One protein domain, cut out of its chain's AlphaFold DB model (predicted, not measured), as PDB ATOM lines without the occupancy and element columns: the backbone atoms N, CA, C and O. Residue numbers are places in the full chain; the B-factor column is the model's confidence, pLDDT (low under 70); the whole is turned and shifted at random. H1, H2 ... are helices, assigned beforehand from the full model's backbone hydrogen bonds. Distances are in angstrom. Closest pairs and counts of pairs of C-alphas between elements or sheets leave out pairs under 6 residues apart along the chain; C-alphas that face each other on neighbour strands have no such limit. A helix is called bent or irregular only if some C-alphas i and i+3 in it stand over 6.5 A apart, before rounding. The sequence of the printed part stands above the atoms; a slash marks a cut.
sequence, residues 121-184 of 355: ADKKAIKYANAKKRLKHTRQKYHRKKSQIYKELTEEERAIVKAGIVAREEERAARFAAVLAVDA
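What this domain is: This is residues 121 to 184 of the 355 residues of an uncharacterized protein of Nannochloropsis gaditana (UniProt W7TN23). Two long helices, H1 and then H2, meet near their ends and make an open V, with a tight link at the corner and the two arms spreading away from it. The arms stick out on their own: residues 121 to 149 of H1 and residues 162 to 184, of which 162 to 181 belong to H2, stand free. The printed part has 64 residues with two named helices and no named strand, and its class is all helix. It is extended, with a radius of gyration of the C-alphas of 19.9 A, and flat, spanning 52 by 44 by 5 A.

Where its parts are: H1 covers residues 121 to 152 and measures 46.5 A from its first to its last C-alpha. It begins at C-alpha 121 at (187.330, 158.276, 49.868) and ends at C-alpha 152 at (197.175, 117.574, 70.112). H2 covers residues 155 to 181 and measures 37.8 A, ending at C-alpha 181 at (156.242, 120.085, 61.205). Neither helix is bent.

How they stand to each other: H1 and H2 are close but not clearly touching, with 1 pair of C-alphas within 8 A. Their closest C-alphas, those of Tyr 150 and Arg 158, are 7.3 A apart. Their lines stand at a steep tilt of 58 degrees, and they run opposite ways. Their centres are 28.4 A apart. In H1 and H2 every O i to N i+4 pair is within hydrogen-bond range.

The domain as a whole: The two C-alphas farthest apart, those of Ala 121 and Glu 156, are 53.7 A apart. The printed part has no cut, and the link from H1 to H2, 2 residues, is tight. The mean pLDDT of the printed part is 84.0, and residues 175 to 184 are under 70.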
ATOM      1  N   ALA A 121     187.624 159.567  50.479       79.25
ATOM      2  CA  ALA A 121     187.330 158.276  49.868       79.25
ATOM      3  C   ALA A 121     188.560 157.352  49.830       79.25
ATOM      4  O   ALA A 121     188.465 156.218  50.303       79.25
ATOM      5  N   ASP A 122     189.727 157.839  49.403       85.50
ATOM      6  CA  ASP A 122     190.949 157.022  49.330       85.50
ATOM      7  C   ASP A 122     191.410 156.563  50.716       85.50
ATOM      8  O   ASP A 122     191.731 155.392  50.932       85.50
ATOM      9  N   LYS A 123     191.344 157.453  51.715       88.38
ATOM     10  CA  LYS A 123     191.636 157.098  53.115       88.38
ATOM     11  C   LYS A 123     190.691 156.006  53.629       88.38
ATOM     12  O   LYS A 123     191.116 155.101  54.353       88.38
ATOM     13  N   LYS A 124     189.409 156.057  53.245       89.94
ATOM     14  CA  LYS A 124     188.407 155.040  53.601       89.94
ATOM     15  C   LYS A 124     188.676 153.712  52.888       89.94
ATOM     16  O   LYS A 124     188.590 152.666  53.535       89.94
ATOM     17  N   ALA A 125     189.056 153.743  51.612       89.25
ATOM     18  CA  ALA A 125     189.418 152.560  50.836       89.25
ATOM     19  C   ALA A 125     190.651 151.852  51.425       89.25
ATOM     20  O   ALA A 125     190.607 150.646  51.675       89.25
ATOM     21  N   ILE A 126     191.701 152.606  51.766       91.50
ATOM     22  CA  ILE A 126     192.905 152.083  52.432       91.50
ATOM     23  C   ILE A 126     192.548 151.460  53.789       91.50
ATOM     24  O   ILE A 126     192.980 150.346  54.102       91.50
ATOM     25  N   LYS A 127     191.704 152.125  54.592       93.31
ATOM     26  CA  LYS A 127     191.241 151.589  55.884       93.31
ATOM     27  C   LYS A 127     190.479 150.269  55.714       93.31
ATOM     28  O   LYS A 127     190.728 149.330  56.470       93.31
ATOM     29  N   TYR A 128     189.590 150.175  54.724       91.38
ATOM     30  CA  TYR A 128     188.838 148.952  54.435       91.38
ATOM     31  C   TYR A 128     189.746 147.815  53.947       91.38
ATOM     32  O   TYR A 128     189.645 146.690  54.437       91.38
ATOM     33  N   ALA A 129     190.691 148.110  53.050       92.19
ATOM     34  CA  ALA A 129     191.674 147.138  52.579       92.19
ATOM     35  C   ALA A 129     192.523 146.585  53.737       92.19
ATOM     36  O   ALA A 129     192.708 145.370  53.854       92.19
ATOM     37  N   ASN A 130     192.967 147.454  54.649       92.94
ATOM     38  CA  ASN A 130     193.709 147.051  55.842       92.94
ATOM     39  C   ASN A 130     192.850 146.225  56.812       92.94
ATOM     40  O   ASN A 130     193.321 145.215  57.333       92.94
ATOM     41  N   ALA A 131     191.579 146.585  57.017       91.00
ATOM     42  CA  ALA A 131     190.648 145.795  57.825       91.00
ATOM     43  C   ALA A 131     190.423 144.393  57.232       91.00
ATOM     44  O   ALA A 131     190.492 143.397  57.954       91.00
ATOM     45  N   LYS A 132     190.250 144.292  55.907       92.69
ATOM     46  CA  LYS A 132     190.112 143.017  55.189       92.69
ATOM     47  C   LYS A 132     191.369 142.149  55.323       92.69
ATOM     48  O   LYS A 132     191.255 140.954  55.594       92.69
ATOM     49  N   LYS A 133     192.567 142.738  55.205       93.44
ATOM     50  CA  LYS A 133     193.848 142.039  55.440       93.44
ATOM     51  C   LYS A 133     193.960 141.530  56.882       93.44
ATOM     52  O   LYS A 133     194.297 140.364  57.083       93.44
ATOM     53  N   ARG A 134     193.609 142.356  57.877       91.56
ATOM     54  CA  ARG A 134     193.583 141.951  59.296       91.56
ATOM     55  C   ARG A 134     192.615 140.794  59.535       91.56
ATOM     56  O   ARG A 134     193.001 139.838  60.196       91.56
ATOM     57  N   LEU A 135     191.416 140.838  58.949       91.25
ATOM     58  CA  LEU A 135     190.426 139.762  59.058       91.25
ATOM     59  C   LEU A 135     190.916 138.451  58.423       91.25
ATOM     60  O   LEU A 135     190.712 137.372  58.979       91.25
ATOM     61  N   LYS A 136     191.591 138.523  57.269       93.12
ATOM     62  CA  LYS A 136     192.205 137.347  56.636       93.12
ATOM     63  C   LYS A 136     193.273 136.734  57.549       93.12
ATOM     64  O   LYS A 136     193.273 135.524  57.757       93.12
ATOM     65  N   HIS A 137     194.128 137.569  58.136       93.25
ATOM     66  CA  HIS A 137     195.176 137.122  59.052       93.25
ATOM     67  C   HIS A 137     194.609 136.521  60.348       93.25
ATOM     68  O   HIS A 137     195.072 135.470  60.787       93.25
ATOM     69  N   THR A 138     193.582 137.125  60.956       91.62
ATOM     70  CA  THR A 138     192.944 136.570  62.163       91.62
ATOM     71  C   THR A 138     192.248 135.242  61.884       91.62
ATOM     72  O   THR A 138     192.417 134.309  62.667       91.62
ATOM     73  N   ARG A 139     191.551 135.105  60.746       88.62
ATOM     74  CA  ARG A 139     190.987 133.818  60.306       88.62
ATOM     75  C   ARG A 139     192.072 132.762  60.119       88.62
ATOM     76  O   ARG A 139     191.937 131.657  60.630       88.62
ATOM     77  N   GLN A 140     193.168 133.102  59.445       93.56
ATOM     78  CA  GLN A 140     194.279 132.172  59.245       93.56
ATOM     79  C   GLN A 140     194.924 131.758  60.576       93.56
ATOM     80  O   GLN A 140     195.192 130.575  60.781       93.56
ATOM     81  N   LYS A 141     195.113 132.700  61.510       93.75
ATOM     82  CA  LYS A 141     195.607 132.420  62.867       93.75
ATOM     83  C   LYS A 141     194.662 131.486  63.630       93.75
ATOM     84  O   LYS A 141     195.130 130.536  64.251       93.75
ATOM     85  N   TYR A 142     193.350 131.714  63.542       91.12
ATOM     86  CA  TYR A 142     192.341 130.837  64.138       91.12
ATOM     87  C   TYR A 142     192.385 129.426  63.541       91.12
ATOM     88  O   TYR A 142     192.430 128.459  64.291       91.12
ATOM     89  N   HIS A 143     192.453 129.289  62.212       86.31
ATOM     90  CA  HIS A 143     192.552 127.981  61.556       86.31
ATOM     91  C   HIS A 143     193.834 127.228  61.923       86.31
ATOM     92  O   HIS A 143     193.771 126.027  62.166       86.31
ATOM     93  N   ARG A 144     194.977 127.921  62.017       92.50
ATOM     94  CA  ARG A 144     196.235 127.322  62.488       92.50
ATOM     95  C   ARG A 144     196.106 126.822  63.924       92.50
ATOM     96  O   ARG A 144     196.412 125.664  64.177       92.50
ATOM     97  N   LYS A 145     195.583 127.653  64.834       92.81
ATOM     98  CA  LYS A 145     195.382 127.271  66.239       92.81
ATOM     99  C   LYS A 145     194.388 126.116  66.373       92.81
ATOM    100  O   LYS A 145     194.668 125.164  67.084       92.81
ATOM    101  N   LYS A 146     193.270 126.158  65.639       90.75
ATOM    102  CA  LYS A 146     192.303 125.057  65.569       90.75
ATOM    103  C   LYS A 146     192.991 123.781  65.087       90.75
ATOM    104  O   LYS A 146     192.901 122.769  65.758       90.75
ATOM    105  N   SER A 147     193.725 123.825  63.976       89.88
ATOM    106  CA  SER A 147     194.437 122.649  63.463       89.88
ATOM    107  C   SER A 147     195.469 122.104  64.448       89.88
ATOM    108  O   SER A 147     195.643 120.894  64.491       89.88
ATOM    109  N   GLN A 148     196.147 122.965  65.207       93.06
ATOM    110  CA  GLN A 148     197.103 122.543  66.223       93.06
ATOM    111  C   GLN A 148     196.404 121.834  67.389       93.06
ATOM    112  O   GLN A 148     196.775 120.713  67.707       93.06
ATOM    113  N   ILE A 149     195.317 122.409  67.910       89.88
ATOM    114  CA  ILE A 149     194.486 121.774  68.946       89.88
ATOM    115  C   ILE A 149     193.977 120.406  68.465       89.88
ATOM    116  O   ILE A 149     194.090 119.418  69.175       89.88
ATOM    117  N   TYR A 150     193.486 120.317  67.224       83.62
ATOM    118  CA  TYR A 150     193.046 119.045  66.632       83.62
ATOM    119  C   TYR A 150     194.167 118.011  66.484       83.62
ATOM    120  O   TYR A 150     193.868 116.823  66.489       83.62
ATOM    121  N   LYS A 151     195.431 118.429  66.342       91.06
ATOM    122  CA  LYS A 151     196.578 117.510  66.309       91.06
ATOM    123  C   LYS A 151     196.959 117.014  67.702       91.06
ATOM    124  O   LYS A 151     197.343 115.857  67.813       91.06
ATOM    125  N   GLU A 152     196.844 117.872  68.710       93.75
ATOM    126  CA  GLU A 152     197.175 117.574  70.112       93.75
ATOM    127  C   GLU A 152     196.111 116.700  70.798       93.75
ATOM    128  O   GLU A 152     196.441 115.967  71.722       93.75
ATOM    129  N   LEU A 153     194.864 116.722  70.313       92.81
ATOM    130  CA  LEU A 153     193.791 115.839  70.780       92.81
ATOM    131  C   LEU A 153     194.086 114.365  70.460       92.81
ATOM    132  O   LEU A 153     194.398 114.024  69.309       92.81
ATOM    133  N   THR A 154     193.892 113.510  71.464       94.81
ATOM    134  CA  THR A 154     193.872 112.044  71.342       94.81
ATOM    135  C   THR A 154     192.708 111.568  70.466       94.81
ATOM    136  O   THR A 154     191.779 112.318  70.158       94.81
ATOM    137  N   GLU A 155     192.751 110.314  70.015       92.06
ATOM    138  CA  GLU A 155     191.710 109.755  69.145       92.06
ATOM    139  C   GLU A 155     190.334 109.701  69.834       92.06
ATOM    140  O   GLU A 155     189.328 110.072  69.223       92.06
ATOM    141  N   GLU A 156     190.304 109.373  71.129       92.94
ATOM    142  CA  GLU A 156     189.091 109.384  71.955       92.94
ATOM    143  C   GLU A 156     188.499 110.794  72.086       92.94
ATOM    144  O   GLU A 156     187.310 111.007  71.838       92.94
ATOM    145  N   GLU A 157     189.322 111.804  72.375       91.06
ATOM    146  CA  GLU A 157     188.838 113.183  72.485       91.06
ATOM    147  C   GLU A 157     188.351 113.733  71.133       91.06
ATOM    148  O   GLU A 157     187.370 114.483  71.074       91.06
ATOM    149  N   ARG A 158     188.980 113.341  70.014       89.38
ATOM    150  CA  ARG A 158     188.487 113.682  68.667       89.38
ATOM    151  C   ARG A 158     187.121 113.061  68.400       89.38
ATOM    152  O   ARG A 158     186.278 113.729  67.794       89.38
ATOM    153  N   ALA A 159     186.897 111.822  68.838       90.38
ATOM    154  CA  ALA A 159     185.605 111.156  68.720       90.38
ATOM    155  C   ALA A 159     184.525 111.896  69.527       90.38
ATOM    156  O   ALA A 159     183.461 112.182  68.977       90.38
ATOM    157  N   ILE A 160     184.831 112.322  70.759       91.00
ATOM    158  CA  ILE A 160     183.926 113.127  71.599       91.00
ATOM    159  C   ILE A 160     183.587 114.464  70.926       91.00
ATOM    160  O   ILE A 160     182.416 114.834  70.820       91.00
ATOM    161  N   VAL A 161     184.588 115.186  70.408       87.31
ATOM    162  CA  VAL A 161     184.361 116.459  69.702       87.31
ATOM    163  C   VAL A 161     183.509 116.252  68.448       87.31
ATOM    164  O   VAL A 161     182.615 117.055  68.176       87.31
ATOM    165  N   LYS A 162     183.756 115.185  67.679       90.75
ATOM    166  CA  LYS A 162     182.979 114.860  66.475       90.75
ATOM    167  C   LYS A 162     181.532 114.508  66.826       90.75
ATOM    168  O   LYS A 162     180.629 115.058  66.203       90.75
ATOM    169  N   ALA A 163     181.318 113.680  67.846       90.19
ATOM    170  CA  ALA A 163     179.991 113.331  68.345       90.19
ATOM    171  C   ALA A 163     179.225 114.573  68.830       90.19
ATOM    172  O   ALA A 163     178.071 114.762  68.466       90.19
ATOM    173  N   GLY A 164     179.884 115.483  69.554       89.50
ATOM    174  CA  GLY A 164     179.270 116.741  69.989       89.50
ATOM    175  C   GLY A 164     178.904 117.689  68.839       89.50
ATOM    176  O   GLY A 164     177.922 118.425  68.938       89.50
ATOM    177  N   ILE A 165     179.666 117.687  67.738       80.19
ATOM    178  CA  ILE A 165     179.307 118.439  66.523       80.19
ATOM    179  C   ILE A 165     178.071 117.818  65.866       80.19
ATOM    180  O   ILE A 165     177.133 118.556  65.574       80.19
ATOM    181  N   VAL A 166     178.057 116.494  65.687       87.56
ATOM    182  CA  VAL A 166     176.926 115.762  65.094       87.56
ATOM    183  C   VAL A 166     175.661 115.968  65.923       87.56
ATOM    184  O   VAL A 166     174.663 116.418  65.378       87.56
ATOM    185  N   ALA A 167     175.727 115.796  67.245       87.94
ATOM    186  CA  ALA A 167     174.590 116.006  68.140       87.94
ATOM    187  C   ALA A 167     174.026 117.438  68.056       87.94
ATOM    188  O   ALA A 167     172.815 117.632  68.052       87.94
ATOM    189  N   ARG A 168     174.884 118.463  67.930       83.69
ATOM    190  CA  ARG A 168     174.430 119.855  67.727       83.69
ATOM    191  C   ARG A 168     173.820 120.091  66.349       83.69
ATOM    192  O   ARG A 168     172.968 120.970  66.208       83.69
ATOM    193  N   GLU A 169     174.294 119.397  65.319       81.75
ATOM    194  CA  GLU A 169     173.711 119.474  63.979       81.75
ATOM    195  C   GLU A 169     172.372 118.746  63.913       81.75
ATOM    196  O   GLU A 169     171.428 119.306  63.364       81.75
ATOM    197  N   GLU A 170     172.254 117.583  64.551       84.56
ATOM    198  CA  GLU A 170     171.003 116.847  64.727       84.56
ATOM    199  C   GLU A 170     169.997 117.648  65.551       84.56
ATOM    200  O   GLU A 170     168.859 117.798  65.129       84.56
ATOM    201  N   GLU A 171     170.410 118.267  66.658       82.50
ATOM    202  CA  GLU A 171     169.549 119.161  67.436       82.50
ATOM    203  C   GLU A 171     169.080 120.356  66.592       82.50
ATOM    204  O   GLU A 171     167.909 120.738  66.622       82.50
ATOM    205  N   ARG A 172     169.972 120.952  65.790       74.69
ATOM    206  CA  ARG A 172     169.603 122.038  64.874       74.69
ATOM    207  C   ARG A 172     168.644 121.551  63.789       74.69
ATOM    208  O   ARG A 172     167.713 122.282  63.461       74.69
ATOM    209  N   ALA A 173     168.864 120.357  63.245       76.19
ATOM    210  CA  ALA A 173     168.016 119.741  62.237       76.19
ATOM    211  C   ALA A 173     166.647 119.375  62.814       76.19
ATOM    212  O   ALA A 173     165.649 119.668  62.176       76.19
ATOM    213  N   ALA A 174     166.581 118.846  64.035       76.25
ATOM    214  CA  ALA A 174     165.349 118.547  64.753       76.25
ATOM    215  C   ALA A 174     164.576 119.824  65.090       76.25
ATOM    216  O   ALA A 174     163.378 119.891  64.854       76.25
ATOM    217  N   ARG A 175     165.253 120.888  65.547       66.69
ATOM    218  CA  ARG A 175     164.634 122.212  65.727       66.69
ATOM    219  C   ARG A 175     164.110 122.768  64.406       66.69
ATOM    220  O   ARG A 175     163.039 123.360  64.374       66.69
ATOM    221  N   PHE A 176     164.851 122.584  63.315       63.12
ATOM    222  CA  PHE A 176     164.406 123.001  61.990       63.12
ATOM    223  C   PHE A 176     163.212 122.163  61.515       63.12
ATOM    224  O   PHE A 176     162.223 122.731  61.082       63.12
ATOM    225  N   ALA A 177     163.252 120.841  61.671       66.00
ATOM    226  CA  ALA A 177     162.170 119.924  61.334       66.00
ATOM    227  C   ALA A 177     160.917 120.183  62.177       66.00
ATOM    228  O   ALA A 177     159.828 120.195  61.629       66.00
ATOM    229  N   ALA A 178     161.055 120.489  63.467       64.75
ATOM    230  CA  ALA A 178     159.949 120.908  64.323       64.75
ATOM    231  C   ALA A 178     159.325 122.223  63.831       64.75
ATOM    232  O   ALA A 178     158.107 122.338  63.769       64.75
ATOM    233  N   VAL A 179     160.146 123.183  63.387       56.81
ATOM    234  CA  VAL A 179     159.666 124.413  62.729       56.81
ATOM    235  C   VAL A 179     158.936 124.116  61.410       56.81
ATOM    236  O   VAL A 179     158.051 124.876  61.036       56.81
ATOM    237  N   LEU A 180     159.288 123.036  60.706       51.56
ATOM    238  CA  LEU A 180     158.616 122.605  59.474       51.56
ATOM    239  C   LEU A 180     157.361 121.746  59.728       51.56
ATOM    240  O   LEU A 180     156.468 121.730  58.885       51.56
ATOM    241  N   ALA A 181     157.309 121.021  60.849       52.56
ATOM    242  CA  ALA A 181     156.242 120.085  61.205       52.56
ATOM    243  C   ALA A 181     155.019 120.770  61.833       52.56
ATOM    244  O   ALA A 181     153.924 120.215  61.778       52.56
ATOM    245  N   VAL A 182     155.175 121.976  62.393       50.69
ATOM    246  CA  VAL A 182     154.035 122.825  62.763       50.69
ATOM    247  C   VAL A 182     153.415 123.359  61.472       50.69
ATOM    248  O   VAL A 182     154.031 124.164  60.777       50.69
ATOM    249  N   ASP A 183     152.238 122.826  61.138       44.22
ATOM    250  CA  ASP A 183     151.479 122.969  59.889       44.22
ATOM    251  C   ASP A 183     151.834 124.203  59.037       44.22
ATOM    252  O   ASP A 183     151.261 125.288  59.145       44.22
ATOM    253  N   ALA A 184     152.774 124.003  58.111       48.41
ATOM    254  CA  ALA A 184     153.083 124.932  57.036       48.41
ATOM    255  C   ALA A 184     152.652 124.317  55.691       48.41
ATOM    256  O   ALA A 184     153.483 123.745  54.975       48.41
TER     257      ALA A 184